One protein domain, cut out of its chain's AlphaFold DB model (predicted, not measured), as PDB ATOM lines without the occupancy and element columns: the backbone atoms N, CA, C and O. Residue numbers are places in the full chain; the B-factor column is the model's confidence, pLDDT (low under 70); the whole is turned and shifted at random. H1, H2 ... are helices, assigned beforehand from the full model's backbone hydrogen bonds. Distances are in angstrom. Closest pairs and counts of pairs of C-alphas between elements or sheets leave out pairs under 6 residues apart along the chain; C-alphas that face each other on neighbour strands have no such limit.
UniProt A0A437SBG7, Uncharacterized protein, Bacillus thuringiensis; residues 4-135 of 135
ATOM      1  N   SER A   4      19.704  60.717  41.079       75.38
ATOM      2  CA  SER A   4      20.592  59.712  40.480       75.38
ATOM      3  C   SER A   4      20.246  58.276  40.912       75.38
ATOM      4  O   SER A   4      20.260  57.348  40.106       75.38
ATOM      5  N   HIS A   5      19.866  58.090  42.177       74.31
ATOM      6  CA  HIS A   5      19.544  56.784  42.746       74.31
ATOM      7  C   HIS A   5      18.214  56.234  42.207       74.31
ATOM      8  O   HIS A   5      18.141  55.067  41.830       74.31
ATOM      9  N   GLU A   6      17.193  57.082  42.075       76.62
ATOM     10  CA  GLU A   6      15.892  56.702  41.508       76.62
ATOM     11  C   GLU A   6      15.998  56.307  40.025       76.62
ATOM     12  O   GLU A   6      15.432  55.298  39.592       76.62
ATOM     13  N   LYS A   7      16.802  57.045  39.247       81.81
ATOM     14  CA  LYS A   7      17.073  56.733  37.836       81.81
ATOM     15  C   LYS A   7      17.776  55.381  37.669       81.81
ATOM     16  O   LYS A   7      17.389  54.599  36.800       81.81
ATOM     17  N   ASN A   8      18.768  55.091  38.511       82.12
ATOM     18  CA  ASN A   8      19.485  53.814  38.491       82.12
ATOM     19  C   ASN A   8      18.583  52.641  38.896       82.12
ATOM     20  O   ASN A   8      18.641  51.582  38.273       82.12
ATOM     21  N   LEU A   9      17.702  52.839  39.881       78.88
ATOM     22  CA  LEU A   9      16.751  51.817  40.320       78.88
ATOM     23  C   LEU A   9      15.743  51.484  39.213       78.88
ATOM     24  O   LEU A   9      15.533  50.314  38.894       78.88
ATOM     25  N   LYS A  10      15.201  52.501  38.533       80.25
ATOM     26  CA  LYS A  10      14.311  52.312  37.378       80.25
ATOM     27  C   LYS A  10      14.985  51.547  36.235       80.25
ATOM     28  O   LYS A  10      14.369  50.659  35.647       80.25
ATOM     29  N   LEU A  11      16.247  51.868  35.937       83.25
ATOM     30  CA  LEU A  11      17.031  51.165  34.920       83.25
ATOM     31  C   LEU A  11      17.212  49.688  35.286       83.25
ATOM     32  O   LEU A  11      16.889  48.823  34.475       83.25
ATOM     33  N   MET A  12      17.647  49.404  36.517       82.31
ATOM     34  CA  MET A  12      17.841  48.041  37.018       82.31
ATOM     35  C   MET A  12      16.569  47.200  36.864       82.31
ATOM     36  O   MET A  12      16.627  46.058  36.419       82.31
ATOM     37  N   MET A  13      15.403  47.772  37.157       79.44
ATOM     38  CA  MET A  13      14.135  47.050  37.060       79.44
ATOM     39  C   MET A  13      13.700  46.752  35.630       79.44
ATOM     40  O   MET A  13      13.221  45.649  35.352       79.44
ATOM     41  N   HIS A  14      13.904  47.691  34.703       81.75
ATOM     42  CA  HIS A  14      13.703  47.411  33.283       81.75
ATOM     43  C   HIS A  14      14.644  46.304  32.802       81.75
ATOM     44  O   HIS A  14      14.197  45.401  32.095       81.75
ATOM     45  N   THR A  15      15.905  46.310  33.243       83.38
ATOM     46  CA  THR A  15      16.873  45.255  32.922       83.38
ATOM     47  C   THR A  15      16.445  43.897  33.478       83.38
ATOM     48  O   THR A  15      16.450  42.923  32.731       83.38
ATOM     49  N   ILE A  16      16.014  43.813  34.741       82.38
ATOM     50  CA  ILE A  16      15.545  42.553  35.351       82.38
ATOM     51  C   ILE A  16      14.283  42.047  34.642       82.38
ATOM     52  O   ILE A  16      14.174  40.856  34.354       82.38
ATOM     53  N   THR A  17      13.345  42.936  34.305       81.75
ATOM     54  CA  THR A  17      12.117  42.571  33.578       81.75
ATOM     55  C   THR A  17      12.445  42.005  32.205       81.75
ATOM     56  O   THR A  17      11.972  40.921  31.860       81.75
ATOM     57  N   LEU A  18      13.308  42.691  31.455       83.31
ATOM     58  CA  LEU A  18      13.768  42.237  30.147       83.31
ATOM     59  C   LEU A  18      14.490  40.890  30.249       83.31
ATOM     60  O   LEU A  18      14.192  39.976  29.485       83.31
ATOM     61  N   LEU A  19      15.386  40.736  31.226       86.06
ATOM     62  CA  LEU A  19      16.114  39.492  31.460       86.06
ATOM     63  C   LEU A  19      15.162  38.334  31.790       86.06
ATOM     64  O   LEU A  19      15.298  37.258  31.214       86.06
ATOM     65  N   SER A  20      14.162  38.560  32.651       82.88
ATOM     66  CA  SER A  20      13.149  37.547  32.985       82.88
ATOM     67  C   SER A  20      12.380  37.085  31.745       82.88
ATOM     68  O   SER A  20      12.156  35.890  31.555       82.88
ATOM     69  N   PHE A  21      12.029  38.027  30.865       82.25
ATOM     70  CA  PHE A  21      11.290  37.753  29.642       82.25
ATOM     71  C   PHE A  21      12.138  36.958  28.646       82.25
ATOM     72  O   PHE A  21      11.656  35.992  28.053       82.25
ATOM     73  N   ILE A  22      13.415  37.324  28.507       85.19
ATOM     74  CA  ILE A  22      14.385  36.614  27.670       85.19
ATOM     75  C   ILE A  22      14.550  35.170  28.158       85.19
ATOM     76  O   ILE A  22      14.367  34.242  27.371       85.19
ATOM     77  N   ILE A  23      14.831  34.966  29.450       84.88
ATOM     78  CA  ILE A  23      15.015  33.630  30.039       84.88
ATOM     79  C   ILE A  23      13.761  32.777  29.838       84.88
ATOM     80  O   ILE A  23      13.861  31.638  29.381       84.88
ATOM     81  N   LEU A  24      12.579  33.332  30.123       81.69
ATOM     82  CA  LEU A  24      11.314  32.623  29.950       81.69
ATOM     83  C   LEU A  24      11.088  32.227  28.485       81.69
ATOM     84  O   LEU A  24      10.680  31.099  28.210       81.69
ATOM     85  N   THR A  25      11.373  33.127  27.547       81.06
ATOM     86  CA  THR A  25      11.216  32.873  26.110       81.06
ATOM     87  C   THR A  25      12.139  31.746  25.652       81.06
ATOM     88  O   THR A  25      11.663  30.784  25.052       81.06
ATOM     89  N   PHE A  26      13.428  31.803  26.000       80.75
ATOM     90  CA  PHE A  26      14.388  30.755  25.644       80.75
ATOM     91  C   PHE A  26      14.028  29.401  26.256       80.75
ATOM     92  O   PHE A  26      13.973  28.411  25.528       80.75
ATOM     93  N   PHE A  27      13.710  29.360  27.552       79.38
ATOM     94  CA  PHE A  27      13.302  28.126  28.230       79.38
ATOM     95  C   PHE A  27      12.091  27.482  27.551       79.38
ATOM     96  O   PHE A  27      12.037  26.272  27.345       79.38
ATOM     97  N   SER A  28      11.133  28.307  27.143       72.56
ATOM     98  CA  SER A  28       9.902  27.829  26.524       72.56
ATOM     99  C   SER A  28      10.140  27.299  25.120       72.56
ATOM    100  O   SER A  28       9.652  26.219  24.798       72.56
ATOM    101  N   ILE A  29      10.948  28.000  24.317       76.81
ATOM    102  CA  ILE A  29      11.384  27.530  22.998       76.81
ATOM    103  C   ILE A  29      12.031  26.143  23.114       76.81
ATOM    104  O   ILE A  29      11.681  25.246  22.349       76.81
ATOM    105  N   THR A  30      12.907  25.926  24.103       71.88
ATOM    106  CA  THR A  30      13.557  24.625  24.323       71.88
ATOM    107  C   THR A  30      12.547  23.502  24.556       71.88
ATOM    108  O   THR A  30      12.689  22.425  23.982       71.88
ATOM    109  N   ILE A  31      11.504  23.742  25.353       73.31
ATOM    110  CA  ILE A  31      10.512  22.703  25.659       73.31
ATOM    111  C   ILE A  31       9.554  22.483  24.476       73.31
ATOM    112  O   ILE A  31       9.190  21.345  24.184       73.31
ATOM    113  N   PHE A  32       9.219  23.533  23.718       77.69
ATOM    114  CA  PHE A  32       8.393  23.438  22.508       77.69
ATOM    115  C   PHE A  32       8.992  22.568  21.399       77.69
ATOM    116  O   PHE A  32       8.250  22.011  20.586       77.69
ATOM    117  N   TYR A  33      10.316  22.412  21.358       80.12
ATOM    118  CA  TYR A  33      10.950  21.507  20.403       80.12
ATOM    119  C   TYR A  33      10.627  20.039  20.669       80.12
ATOM    120  O   TYR A  33      10.607  19.254  19.724       80.12
ATOM    121  N   ILE A  34      10.329  19.649  21.911       81.44
ATOM    122  CA  ILE A  34      10.095  18.246  22.265       81.44
ATOM    123  C   ILE A  34       8.873  17.684  21.505       81.44
ATOM    124  O   ILE A  34       9.041  16.698  20.781       81.44
ATOM    125  N   PRO A  35       7.673  18.302  21.546       82.38
ATOM    126  CA  PRO A  35       6.540  17.855  20.731       82.38
ATOM    127  C   PRO A  35       6.818  17.869  19.221       82.38
ATOM    128  O   PRO A  35       6.415  16.948  18.515       82.38
ATOM    129  N   LEU A  36       7.536  18.883  18.719       82.62
ATOM    130  CA  LEU A  36       7.892  18.993  17.298       82.62
ATOM    131  C   LEU A  36       8.780  17.831  16.843       82.62
ATOM    132  O   LEU A  36       8.507  17.208  15.818       82.62
ATOM    133  N   ILE A  37       9.809  17.497  17.622       83.31
ATOM    134  CA  ILE A  37      10.700  16.366  17.352       83.31
ATOM    135  C   ILE A  37       9.889  15.067  17.294       83.31
ATOM    136  O   ILE A  37      10.026  14.301  16.341       83.31
ATOM    137  N   PHE A  38       8.985  14.845  18.252       81.25
ATOM    138  CA  PHE A  38       8.113  13.667  18.252       81.25
ATOM    139  C   PHE A  38       7.198  13.614  17.023       81.25
ATOM    140  O   PHE A  38       7.051  12.557  16.412       81.25
ATOM    141  N   TYR A  39       6.635  14.749  16.610       84.62
ATOM    142  CA  TYR A  39       5.800  14.829  15.414       84.62
ATOM    143  C   TYR A  39       6.552  14.426  14.132       84.62
ATOM    144  O   TYR A  39       5.998  13.721  13.282       84.62
ATOM    145  N   PHE A  40       7.813  14.848  13.986       83.56
ATOM    146  CA  PHE A  40       8.623  14.554  12.801       83.56
ATOM    147  C   PHE A  40       9.250  13.154  12.813       83.56
ATOM    148  O   PHE A  40       9.280  12.505  11.767       83.56
ATOM    149  N   ILE A  41       9.721  12.673  13.969       85.69
ATOM    150  CA  ILE A  41      10.353  11.350  14.098       85.69
ATOM    151  C   ILE A  41       9.320  10.232  13.931       85.69
ATOM    152  O   ILE A  41       9.559   9.264  13.206       85.69
ATOM    153  N   PHE A  42       8.159  10.349  14.576       81.25
ATOM    154  CA  PHE A  42       7.170   9.279  14.569       81.25
ATOM    155  C   PHE A  42       6.206   9.410  13.385       81.25
ATOM    156  O   PHE A  42       5.571  10.441  13.151       81.25
ATOM    157  N   LYS A  43       6.075   8.324  12.614       79.94
ATOM    158  CA  LYS A  43       5.135   8.248  11.483       79.94
ATOM    159  C   LYS A  43       3.735   7.778  11.877       79.94
ATOM    160  O   LYS A  43       2.825   7.910  11.061       79.94
ATOM    161  N   SER A  44       3.539   7.246  13.089       81.62
ATOM    162  CA  SER A  44       2.208   6.798  13.508       81.62
ATOM    163  C   SER A  44       1.263   7.994  13.661       81.62
ATOM    164  O   SER A  44       1.624   9.048  14.194       81.62
ATOM    165  N   LYS A  45       0.038   7.839  13.153       80.62
ATOM    166  CA  LYS A  45      -0.979   8.897  13.165       80.62
ATOM    167  C   LYS A  45      -1.352   9.301  14.595       80.62
ATOM    168  O   LYS A  45      -1.546  10.480  14.865       80.62
ATOM    169  N   GLU A  46      -1.395   8.336  15.508       79.00
ATOM    170  CA  GLU A  46      -1.718   8.551  16.923       79.00
ATOM    171  C   GLU A  46      -0.645   9.371  17.643       79.00
ATOM    172  O   GLU A  46      -0.974  10.364  18.293       79.00
ATOM    173  N   LEU A  47       0.637   9.038  17.450       77.50
ATOM    174  CA  LEU A  47       1.757   9.793  18.026       77.50
ATOM    175  C   LEU A  47       1.786  11.233  17.526       77.50
ATOM    176  O   LEU A  47       2.039  12.152  18.299       77.50
ATOM    177  N   ARG A  48       1.475  11.444  16.245       83.44
ATOM    178  CA  ARG A  48       1.392  12.785  15.662       83.44
ATOM    179  C   ARG A  48       0.259  13.610  16.257       83.44
ATOM    180  O   ARG A  48       0.473  14.777  16.565       83.44
ATOM    181  N   ILE A  49      -0.917  13.015  16.450       83.50
ATOM    182  CA  ILE A  49      -2.047  13.702  17.090       83.50
ATOM    183  C   ILE A  49      -1.681  14.095  18.521       83.50
ATOM    184  O   ILE A  49      -1.898  15.238  18.910       83.50
ATOM    185  N   ILE A  50      -1.067  13.191  19.283       82.44
ATOM    186  CA  ILE A  50      -0.695  13.467  20.674       82.44
ATOM    187  C   ILE A  50       0.430  14.500  20.749       82.44
ATOM    188  O   ILE A  50       0.390  15.375  21.610       82.44
ATOM    189  N   ALA A  51       1.387  14.482  19.821       84.19
ATOM    190  CA  ALA A  51       2.398  15.527  19.705       84.19
ATOM    191  C   ALA A  51       1.770  16.908  19.437       84.19
ATOM    192  O   ALA A  51       2.152  17.885  20.080       84.19
ATOM    193  N   ILE A  52       0.762  16.993  18.561       84.19
ATOM    194  CA  ILE A  52       0.017  18.241  18.322       84.19
ATOM    195  C   ILE A  52      -0.753  18.663  19.580       84.19
ATOM    196  O   ILE A  52      -0.638  19.813  19.997       84.19
ATOM    197  N   GLU A  53      -1.503  17.755  20.216       86.00
ATOM    198  CA  GLU A  53      -2.229  18.054  21.461       86.00
ATOM    199  C   GLU A  53      -1.273  18.573  22.548       86.00
ATOM    200  O   GLU A  53      -1.575  19.541  23.247       86.00
ATOM    201  N   THR A  54      -0.084  17.975  22.637       86.12
ATOM    202  CA  THR A  54       0.969  18.378  23.571       86.12
ATOM    203  C   THR A  54       1.520  19.765  23.243       86.12
ATOM    204  O   THR A  54       1.680  20.585  24.143       86.12
ATOM    205  N   ALA A  55       1.779  20.064  21.968       85.00
ATOM    206  CA  ALA A  55       2.238  21.383  21.537       85.00
ATOM    207  C   ALA A  55       1.200  22.477  21.846       85.00
ATOM    208  O   ALA A  55       1.552  23.558  22.314       85.00
ATOM    209  N   VAL A  56      -0.088  22.184  21.647       86.00
ATOM    210  CA  VAL A  56      -1.180  23.104  21.994       86.00
ATOM    211  C   VAL A  56      -1.254  23.306  23.510       86.00
ATOM    212  O   VAL A  56      -1.344  24.444  23.970       86.00
ATOM    213  N   TYR A  57      -1.148  22.234  24.302       85.12
ATOM    214  CA  TYR A  57      -1.094  22.315  25.767       85.12
ATOM    215  C   TYR A  57       0.059  23.204  26.250       85.12
ATOM    216  O   TYR A  57      -0.118  24.073  27.110       85.12
ATOM    217  N   GLN A  58       1.241  22.995  25.667       83.94
ATOM    218  CA  GLN A  58       2.451  23.759  25.944       83.94
ATOM    219  C   GLN A  58       2.230  25.248  25.687       83.94
ATOM    220  O   GLN A  58       2.608  26.074  26.512       83.94
ATOM    221  N   LEU A  59       1.569  25.581  24.576       85.25
ATOM    222  CA  LEU A  59       1.291  26.954  24.174       85.25
ATOM    223  C   LEU A  59       0.328  27.659  25.112       85.25
ATOM    224  O   LEU A  59       0.614  28.778  25.538       85.25
ATOM    225  N   PHE A  60      -0.753  26.997  25.515       84.94
ATOM    226  CA  PHE A  60      -1.645  27.550  26.530       84.94
ATOM    227  C   PHE A  60      -0.928  27.776  27.861       84.94
ATOM    228  O   PHE A  60      -1.032  28.855  28.443       84.94
ATOM    229  N   THR A  61      -0.160  26.788  28.321       83.62
ATOM    230  CA  THR A  61       0.601  26.894  29.575       83.62
ATOM    231  C   THR A  61       1.619  28.030  29.499       83.62
ATOM    232  O   THR A  61       1.748  28.810  30.440       83.62
ATOM    233  N   TRP A  62       2.286  28.183  28.357       84.81
ATOM    234  CA  TRP A  62       3.241  29.255  28.114       84.81
ATOM    235  C   TRP A  62       2.608  30.647  28.173       84.81
ATOM    236  O   TRP A  62       3.137  31.521  28.859       84.81
ATOM    237  N   ILE A  63       1.459  30.849  27.517       85.44
ATOM    238  CA  ILE A  63       0.728  32.125  27.562       85.44
ATOM    239  C   ILE A  63       0.376  32.484  29.011       85.44
ATOM    240  O   ILE A  63       0.586  33.621  29.431       85.44
ATOM    241  N   ILE A  64      -0.105  31.512  29.793       85.25
ATOM    242  CA  ILE A  64      -0.433  31.716  31.211       85.25
ATOM    243  C   ILE A  64       0.817  32.124  32.002       85.25
ATOM    244  O   ILE A  64       0.764  33.092  32.761       85.25
ATOM    245  N   VAL A  65       1.949  31.440  31.801       84.12
ATOM    246  CA  VAL A  65       3.218  31.771  32.474       84.12
ATOM    247  C   VAL A  65       3.691  33.175  32.096       84.12
ATOM    248  O   VAL A  65       4.161  33.909  32.959       84.12
ATOM    249  N   LEU A  66       3.545  33.583  30.835       83.56
ATOM    250  CA  LEU A  66       3.954  34.905  30.360       83.56
ATOM    251  C   LEU A  66       3.109  36.028  30.978       83.56
ATOM    252  O   LEU A  66       3.655  37.035  31.442       83.56
ATOM    253  N   ILE A  67       1.789  35.837  31.041       84.06
ATOM    254  CA  ILE A  67       0.876  36.762  31.726       84.06
ATOM    255  C   ILE A  67       1.241  36.841  33.213       84.06
ATOM    256  O   ILE A  67       1.376  37.938  33.759       84.06
ATOM    257  N   TRP A  68       1.464  35.691  33.854       82.62
ATOM    258  CA  TRP A  68       1.826  35.630  35.266       82.62
ATOM    259  C   TRP A  68       3.169  36.305  35.553       82.62
ATOM    260  O   TRP A  68       3.250  37.123  36.464       82.62
ATOM    261  N   ASN A  69       4.198  36.058  34.739       82.62
ATOM    262  CA  ASN A  69       5.499  36.719  34.856       82.62
ATOM    263  C   ASN A  69       5.359  38.244  34.774       82.62
ATOM    264  O   ASN A  69       5.923  38.972  35.585       82.62
ATOM    265  N   THR A  70       4.537  38.737  33.845       79.56
ATOM    266  CA  THR A  70       4.271  40.177  33.709       79.56
ATOM    267  C   THR A  70       3.624  40.751  34.973       79.56
ATOM    268  O   THR A  70       4.003  41.830  35.435       79.56
ATOM    269  N   PHE A  71       2.677  40.023  35.571       77.88
ATOM    270  CA  PHE A  71       2.023  40.424  36.817       77.88
ATOM    271  C   PHE A  71       2.992  40.426  38.010       77.88
ATOM    272  O   PHE A  71       3.051  41.406  38.755       77.88
ATOM    273  N   VAL A  72       3.810  39.379  38.149       76.75
ATOM    274  CA  VAL A  72       4.821  39.252  39.211       76.75
ATOM    275  C   VAL A  72       5.871  40.354  39.103       76.75
ATOM    276  O   VAL A  72       6.129  41.047  40.086       76.75
ATOM    277  N   MET A  73       6.423  40.588  37.910       75.69
ATOM    278  CA  MET A  73       7.405  41.653  37.689       75.69
ATOM    279  C   MET A  73       6.828  43.035  38.006       75.69
ATOM    280  O   MET A  73       7.524  43.871  38.576       75.69
ATOM    281  N   ARG A  74       5.543  43.271  37.718       73.12
ATOM    282  CA  ARG A  74       4.860  44.517  38.093       73.12
ATOM    283  C   ARG A  74       4.762  44.702  39.608       73.12
ATOM    284  O   ARG A  74       5.012  45.804  40.089       73.12
ATOM    285  N   ILE A  75       4.421  43.648  40.349       72.06
ATOM    286  CA  ILE A  75       4.344  43.681  41.820       72.06
ATOM    287  C   ILE A  75       5.731  43.900  42.429       72.06
ATOM    288  O   ILE A  75       5.886  44.752  43.304       72.06
ATOM    289  N   LEU A  76       6.747  43.187  41.934       69.31
ATOM    290  CA  LEU A  76       8.136  43.371  42.361       69.31
ATOM    291  C   LEU A  76       8.599  44.810  42.117       69.31
ATOM    292  O   LEU A  76       9.185  45.422  43.010       69.31
ATOM    293  N   MET A  77       8.257  45.382  40.957       70.06
ATOM    294  CA  MET A  77       8.551  46.781  40.662       70.06
ATOM    295  C   MET A  77       7.871  47.745  41.636       70.06
ATOM    296  O   MET A  77       8.502  48.677  42.134       70.06
ATOM    297  N   PHE A  78       6.593  47.524  41.934       65.31
ATOM    298  CA  PHE A  78       5.844  48.386  42.845       65.31
ATOM    299  C   PHE A  78       6.416  48.356  44.272       65.31
ATOM    300  O   PHE A  78       6.539  49.404  44.905       65.31
ATOM    301  N   SER A  79       6.831  47.171  44.730       65.50
ATOM    302  CA  SER A  79       7.454  46.940  46.039       65.50
ATOM    303  C   SER A  79       8.813  47.643  46.189       65.50
ATOM    304  O   SER A  79       9.092  48.226  47.228       65.50
ATOM    305  N   MET A  80       9.649  47.658  45.143       64.00
ATOM    306  CA  MET A  80      10.967  48.312  45.196       64.00
ATOM    307  C   MET A  80      10.905  49.849  45.162       64.00
ATOM    308  O   MET A  80      11.810  50.499  45.680       64.00
ATOM    309  N   PHE A  81       9.865  50.438  44.557       62.41
ATOM    310  CA  PHE A  81       9.692  51.899  44.503       62.41
ATOM    311  C   PHE A  81       9.067  52.496  45.770       62.41
ATOM    312  O   PHE A  81       9.299  53.666  46.062       62.41
ATOM    313  N   HIS A  82       8.296  51.712  46.524       61.12
ATOM    314  CA  HIS A  82       7.686  52.134  47.782       61.12
ATOM    315  C   HIS A  82       8.299  51.296  48.906       61.12
ATOM    316  O   HIS A  82       7.764  50.254  49.270       61.12
ATOM    317  N   SER A  83       9.449  51.740  49.426       52.72
ATOM    318  CA  SER A  83      10.267  51.022  50.419       52.72
ATOM    319  C   SER A  83       9.575  50.738  51.761       52.72
ATOM    320  O   SER A  83      10.161  50.070  52.609       52.72
ATOM    321  N   ASP A  84       8.340  51.201  51.955       55.03
ATOM    322  CA  ASP A  84       7.451  50.695  52.997       55.03
ATOM    323  C   ASP A  84       6.850  49.361  52.536       55.03
ATOM    324  O   ASP A  84       5.734  49.279  52.013       55.03
ATOM    325  N   MET A  85       7.614  48.280  52.718       54.91
ATOM    326  CA  MET A  85       7.097  46.918  52.576       54.91
ATOM    327  C   MET A  85       6.070  46.650  53.682       54.91
ATOM    328  O   MET A  85       6.375  46.079  54.724       54.91
ATOM    329  N   ASN A  86       4.827  47.069  53.455       59.44
ATOM    330  CA  ASN A  86       3.706  46.715  54.314       59.44
ATOM    331  C   ASN A  86       3.440  45.196  54.222       59.44
ATOM    332  O   ASN A  86       3.772  44.555  53.218       59.44
ATOM    333  N   ALA A  87       2.805  44.604  55.238       58.38
ATOM    334  CA  ALA A  87       2.526  43.165  55.319       58.38
ATOM    335  C   ALA A  87       1.787  42.608  54.080       58.38
ATOM    336  O   ALA A  87       1.940  41.435  53.730       58.38
ATOM    337  N   SER A  88       1.040  43.461  53.369       61.44
ATOM    338  CA  SER A  88       0.391  43.157  52.089       61.44
ATOM    339  C   SER A  88       1.369  42.845  50.950       61.44
ATOM    340  O   SER A  88       1.100  41.967  50.136       61.44
ATOM    341  N   ASN A  89       2.513  43.529  50.887       62.69
ATOM    342  CA  ASN A  89       3.509  43.340  49.827       62.69
ATOM    343  C   ASN A  89       4.332  42.067  50.081       62.69
ATOM    344  O   ASN A  89       4.626  41.317  49.151       62.69
ATOM    345  N   MET A  90       4.634  41.785  51.353       64.88
ATOM    346  CA  MET A  90       5.305  40.558  51.798       64.88
ATOM    347  C   MET A  90       4.448  39.315  51.512       64.88
ATOM    348  O   MET A  90       4.949  38.319  50.990       64.88
ATOM    349  N   SER A  91       3.140  39.382  51.796       65.12
ATOM    350  CA  SER A  91       2.216  38.280  51.515       65.12
ATOM    351  C   SER A  91       2.048  38.043  50.012       65.12
ATOM    352  O   SER A  91       2.060  36.892  49.581       65.12
ATOM    353  N   MET A  92       1.983  39.100  49.195       66.25
ATOM    354  CA  MET A  92       1.914  38.983  47.734       66.25
ATOM    355  C   MET A  92       3.105  38.209  47.157       66.25
ATOM    356  O   MET A  92       2.904  37.294  46.361       66.25
ATOM    357  N   ILE A  93       4.333  38.513  47.594       68.75
ATOM    358  CA  ILE A  93       5.541  37.792  47.159       68.75
ATOM    359  C   ILE A  93       5.461  36.311  47.570       68.75
ATOM    360  O   ILE A  93       5.703  35.422  46.750       68.75
ATOM    361  N   LEU A  94       5.035  36.038  48.804       70.44
ATOM    362  CA  LEU A  94       4.853  34.681  49.330       70.44
ATOM    363  C   LEU A  94       3.832  33.856  48.534       70.44
ATOM    364  O   LEU A  94       4.069  32.676  48.296       70.44
ATOM    365  N   TRP A  95       2.739  34.465  48.068       68.94
ATOM    366  CA  TRP A  95       1.747  33.797  47.216       68.94
ATOM    367  C   TRP A  95       2.217  33.613  45.768       68.94
ATOM    368  O   TRP A  95       1.816  32.653  45.110       68.94
ATOM    369  N   THR A  96       3.085  34.491  45.257       71.75
ATOM    370  CA  THR A  96       3.569  34.391  43.869       71.75
ATOM    371  C   THR A  96       4.534  33.230  43.630       71.75
ATOM    372  O   THR A  96       4.496  32.636  42.549       71.75
ATOM    373  N   ALA A  97       5.355  32.858  44.619       71.56
ATOM    374  CA  ALA A  97       6.361  31.805  44.467       71.56
ATOM    375  C   ALA A  97       5.764  30.392  44.248       71.56
ATOM    376  O   ALA A  97       6.167  29.736  43.283       71.56
ATOM    377  N   PRO A  98       4.771  29.918  45.032       77.81
ATOM    378  CA  PRO A  98       4.117  28.630  44.790       77.81
ATOM    379  C   PRO A  98       3.473  28.533  43.406       77.81
ATOM    380  O   PRO A  98       3.598  27.509  42.738       77.81
ATOM    381  N   VAL A  99       2.827  29.610  42.943       77.50
ATOM    382  CA  VAL A  99       2.200  29.644  41.612       77.50
ATOM    383  C   VAL A  99       3.260  29.517  40.520       77.50
ATOM    384  O   VAL A  99       3.069  28.755  39.575       77.50
ATOM    385  N   TYR A 100       4.405  30.185  40.675       76.06
ATOM    386  CA  TYR A 100       5.524  30.059  39.741       76.06
ATOM    387  C   TYR A 100       6.048  28.621  39.664       76.06
ATOM    388  O   TYR A 100       6.207  28.086  38.570       76.06
ATOM    389  N   ILE A 101       6.236  27.967  40.815       80.06
ATOM    390  CA  ILE A 101       6.689  26.572  40.896       80.06
ATOM    391  C   ILE A 101       5.695  25.637  40.198       80.06
ATOM    392  O   ILE A 101       6.099  24.820  39.370       80.06
ATOM    393  N   ILE A 102       4.396  25.778  40.475       83.88
ATOM    394  CA  ILE A 102       3.346  24.963  39.844       83.88
ATOM    395  C   ILE A 102       3.348  25.163  38.325       83.88
ATOM    396  O   ILE A 102       3.311  24.186  37.576       83.88
ATOM    397  N   LEU A 103       3.434  26.409  37.858       79.56
ATOM    398  CA  LEU A 103       3.460  26.730  36.431       79.56
ATOM    399  C   LEU A 103       4.701  26.162  35.732       79.56
ATOM    400  O   LEU A 103       4.582  25.611  34.638       79.56
ATOM    401  N   THR A 104       5.877  26.225  36.361       76.75
ATOM    402  CA  THR A 104       7.101  25.614  35.820       76.75
ATOM    403  C   THR A 104       6.992  24.089  35.763       76.75
ATOM    404  O   THR A 104       7.348  23.493  34.747       76.75
ATOM    405  N   ILE A 105       6.446  23.451  36.804       82.56
ATOM    406  CA  ILE A 105       6.196  22.002  36.817       82.56
ATOM    407  C   ILE A 105       5.248  21.620  35.675       82.56
ATOM    408  O   ILE A 105       5.542  20.687  34.936       82.56
ATOM    409  N   LEU A 106       4.146  22.347  35.477       82.00
ATOM    410  CA  LEU A 106       3.203  22.079  34.385       82.00
ATOM    411  C   LEU A 106       3.861  22.224  33.008       82.00
ATOM    412  O   LEU A 106       3.654  21.373  32.142       82.00
ATOM    413  N   LEU A 107       4.693  23.253  32.826       78.50
ATOM    414  CA  LEU A 107       5.393  23.506  31.567       78.50
ATOM    415  C   LEU A 107       6.377  22.377  31.214       78.50
ATOM    416  O   LEU A 107       6.489  22.013  30.047       78.50
ATOM    417  N   VAL A 108       7.062  21.797  32.204       78.19
ATOM    418  CA  VAL A 108       8.045  20.717  31.993       78.19
ATOM    419  C   VAL A 108       7.385  19.336  31.940       78.19
ATOM    420  O   VAL A 108       7.653  18.551  31.032       78.19
ATOM    421  N   PHE A 109       6.515  19.015  32.899       81.12
ATOM    422  CA  PHE A 109       5.962  17.668  33.058       81.12
ATOM    423  C   PHE A 109       4.730  17.395  32.205       81.12
ATOM    424  O   PHE A 109       4.487  16.236  31.871       81.12
ATOM    425  N   GLY A 110       3.951  18.414  31.836       77.75
ATOM    426  CA  GLY A 110       2.793  18.237  30.960       77.75
ATOM    427  C   GLY A 110       3.158  17.514  29.657       77.75
ATOM    428  O   GLY A 110       2.545  16.483  29.368       77.75
ATOM    429  N   PRO A 111       4.187  17.973  28.925       75.69
ATOM    430  CA  PRO A 111       4.651  17.343  27.690       75.69
ATOM    431  C   PRO A 111       5.282  15.973  27.887       75.69
ATOM    432  O   PRO A 111       4.965  15.031  27.159       75.69
ATOM    433  N   LEU A 112       6.135  15.844  28.908       79.31
ATOM    434  CA  LEU A 112       6.778  14.577  29.242       79.31
ATOM    435  C   LEU A 112       5.737  13.502  29.554       79.31
ATOM    436  O   LEU A 112       5.862  12.380  29.077       79.31
ATOM    437  N   LYS A 113       4.674  13.847  30.292       81.56
ATOM    438  CA  LYS A 113       3.585  12.921  30.609       81.56
ATOM    439  C   LYS A 113       2.873  12.432  29.351       81.56
ATOM    440  O   LYS A 113       2.678  11.228  29.218       81.56
ATOM    441  N   GLY A 114       2.502  13.336  28.441       74.06
ATOM    442  CA  GLY A 114       1.812  12.964  27.205       74.06
ATOM    443  C   GLY A 114       2.641  12.001  26.367       74.06
ATOM    444  O   GLY A 114       2.168  10.931  26.004       74.06
ATOM    445  N   ILE A 115       3.913  12.325  26.165       75.31
ATOM    446  CA  ILE A 115       4.859  11.497  25.412       75.31
ATOM    447  C   ILE A 115       5.080  10.128  26.066       75.31
ATOM    448  O   ILE A 115       5.037   9.097  25.394       75.31
ATOM    449  N   LEU A 116       5.307  10.106  27.379       80.94
ATOM    450  CA  LEU A 116       5.660   8.893  28.113       80.94
ATOM    451  C   LEU A 116       4.504   7.888  28.149       80.94
ATOM    452  O   LEU A 116       4.747   6.685  28.078       80.94
ATOM    453  N   TYR A 117       3.255   8.356  28.182       77.88
ATOM    454  CA  TYR A 117       2.089   7.478  28.065       77.88
ATOM    455  C   TYR A 117       2.003   6.796  26.695       77.88
ATOM    456  O   TYR A 117       1.736   5.595  26.640       77.88
ATOM    457  N   VAL A 118       2.296   7.512  25.603       72.12
ATOM    458  CA  VAL A 118       2.252   6.905  24.261       72.12
ATOM    459  C   VAL A 118       3.392   5.923  24.046       72.12
ATOM    460  O   VAL A 118       3.185   4.863  23.464       72.12
ATOM    461  N   LEU A 119       4.586   6.222  24.565       75.31
ATOM    462  CA  LEU A 119       5.705   5.276  24.538       75.31
ATOM    463  C   LEU A 119       5.398   3.983  25.311       75.31
ATOM    464  O   LEU A 119       5.941   2.934  24.980       75.31
ATOM    465  N   GLN A 120       4.510   4.037  26.308       83.25
ATOM    466  CA  GLN A 120       4.027   2.865  27.043       83.25
ATOM    467  C   GLN A 120       2.879   2.120  26.337       83.25
ATOM    468  O   GLN A 120       2.351   1.168  26.907       83.25
ATOM    469  N   GLY A 121       2.460   2.551  25.141       73.00
ATOM    470  CA  GLY A 121       1.321   1.969  24.423       73.00
ATOM    471  C   GLY A 121      -0.021   2.186  25.126       73.00
ATOM    472  O   GLY A 121      -0.965   1.439  24.886       73.00
ATOM    473  N   LYS A 122      -0.105   3.169  26.031       78.19
ATOM    474  CA  LYS A 122      -1.343   3.519  26.727       78.19
ATOM    475  C   LYS A 122      -2.069   4.614  25.966       78.19
ATOM    476  O   LYS A 122      -1.456   5.606  25.567       78.19
ATOM    477  N   ASP A 123      -3.387   4.480  25.880       72.94
ATOM    478  CA  ASP A 123      -4.236   5.542  25.360       72.94
ATOM    479  C   ASP A 123      -4.164   6.762  26.277       72.94
ATOM    480  O   ASP A 123      -4.534   6.728  27.455       72.94
ATOM    481  N   PHE A 124      -3.667   7.864  25.727       79.50
ATOM    482  CA  PHE A 124      -3.613   9.144  26.409       79.50
ATOM    483  C   PHE A 124      -4.054  10.252  25.467       79.50
ATOM    484  O   PHE A 124      -3.589  10.353  24.335       79.50
ATOM    485  N   ARG A 125      -4.960  11.095  25.956       78.00
ATOM    486  CA  ARG A 125      -5.465  12.278  25.261       78.00
ATOM    487  C   ARG A 125      -5.632  13.388  26.275       78.00
ATOM    488  O   ARG A 125      -6.064  13.136  27.402       78.00
ATOM    489  N   TYR A 126      -5.324  14.618  25.886       76.88
ATOM    490  CA  TYR A 126      -5.580  15.770  26.745       76.88
ATOM    491  C   TYR A 126      -7.076  16.113  26.672       76.88
ATOM    492  O   TYR A 126      -7.494  16.643  25.651       76.88
ATOM    493  N   PRO A 127      -7.904  15.885  27.712       73.62
ATOM    494  CA  PRO A 127      -9.366  15.796  27.558       73.62
ATOM    495  C   PRO A 127     -10.051  17.037  26.967       73.62
ATOM    496  O   PRO A 127     -11.069  16.930  26.285       73.62
ATOM    497  N   ILE A 128      -9.518  18.225  27.262       77.19
ATOM    498  CA  ILE A 128     -10.042  19.503  26.762       77.19
ATOM    499  C   ILE A 128      -9.522  19.773  25.344       77.19
ATOM    500  O   ILE A 128     -10.279  20.177  24.467       77.19
ATOM    501  N   ILE A 129      -8.236  19.516  25.110       77.81
ATOM    502  CA  ILE A 129      -7.557  19.821  23.845       77.81
ATOM    503  C   ILE A 129      -7.961  18.818  22.767       77.81
ATOM    504  O   ILE A 129      -8.235  19.207  21.637       77.81
ATOM    505  N   SER A 130      -8.089  17.541  23.118       75.88
ATOM    506  CA  SER A 130      -8.527  16.488  22.210       75.88
ATOM    507  C   SER A 130      -9.924  16.770  21.665       75.88
ATOM    508  O   SER A 130     -10.148  16.605  20.472       75.88
ATOM    509  N   LYS A 131     -10.843  17.270  22.506       79.75
ATOM    510  CA  LYS A 131     -12.182  17.718  22.084       79.75
ATOM    511  C   LYS A 131     -12.142  18.938  21.163       79.75
ATOM    512  O   LYS A 131     -13.035  19.088  20.336       79.75
ATOM    513  N   LEU A 132     -11.150  19.814  21.328       73.38
ATOM    514  CA  LEU A 132     -10.977  21.009  20.502       73.38
ATOM    515  C   LEU A 132     -10.416  20.666  19.111       73.38
ATOM    516  O   LEU A 132     -10.780  21.311  18.139       73.38
ATOM    517  N   ILE A 133      -9.538  19.661  19.031       72.69
ATOM    518  CA  ILE A 133      -8.842  19.253  17.799       72.69
ATOM    519  C   ILE A 133      -9.617  18.185  17.013       72.69
ATOM    520  O   ILE A 133      -9.473  18.103  15.798       72.69
ATOM    521  N   SER A 134     -10.437  17.351  17.664       63.66
ATOM    522  CA  SER A 134     -11.217  16.300  16.986       63.66
ATOM    523  C   SER A 134     -12.502  16.803  16.315       63.66
ATOM    524  O   SER A 134     -13.364  15.983  15.992       63.66
ATOM    525  N   LYS A 135     -12.676  18.118  16.194       50.75
ATOM    526  CA  LYS A 135     -13.859  18.768  15.634       50.75
ATOM    527  C   LYS A 135     -13.501  19.396  14.296       50.75
ATOM    528  O   LYS A 135     -14.345  19.290  13.384       50.75
TER     529      LYS A 135
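This is residues 4 to 135 of the 135 residues of an uncharacterized protein of Bacillus thuringiensis (UniProt A0A437SBG7). Three long helices run up and down in a loose, rod-shaped bundle, with H2 packed between H1 and H3; the short H4 packs across H2 near the end where H1 links to H2. At the other end residues 82 to 88 stand free: the tight link from H2 to H3 and, with residues 87 to 88, a part of H3. The printed part has 132 residues with four named helices, H1 to H4 in chain order, and no named strand: all helix. It is loose, with a radius of gyration of the C-alphas of 19.3 A and spans of 62 by 27 by 26 A.

H1, residues 4 to 41, touches H2, residues 45 to 81, closest at the C-alphas of Pro 35 and Ala 51, 4.9 A apart. This helical hairpin has a shallow tilt of 7 degrees, opposite ways. H2, the hub, also touches H3, residues 87 to 119, in a second helical hairpin at 12 degrees; the C-alphas of Thr 54 and Pro 111 come closest, 5.6 A. H3 has a kink of 31 degrees near residue 109, and with residues 107 to 111 alone it touches H1, closest at the C-alphas of Ile 31 and Val 108, 7.1 A. H4, residues 127 to 133, touches residues 53 to 57 of H2 alone, closest at the C-alphas of Glu 53 and Ile 129, 6.1 A, at a steep tilt of 69.7 degrees, only just short of about perpendicular. H4 is apart from H1 and H3. Every O i to N i+4 pair is within hydrogen-bond range in H2, against 31 of 34 in H1, 25 of 29 in H3 and 2 of 3 in H4.

H1 begins at C-alpha 4 (20.592, 59.712, 40.480) and is 56.0 A long. H2 is 54.3 A long, H3 48.9 A. H4 ends at C-alpha 133 (-8.842, 19.253, 17.799).

The C-alphas of Ser 4 and Gly 121 are farthest apart, 63.0 A. The printed part has no cut and no long link. Confidence is under 70 at residues 76, 78 to 93, 95 and 134 to 135.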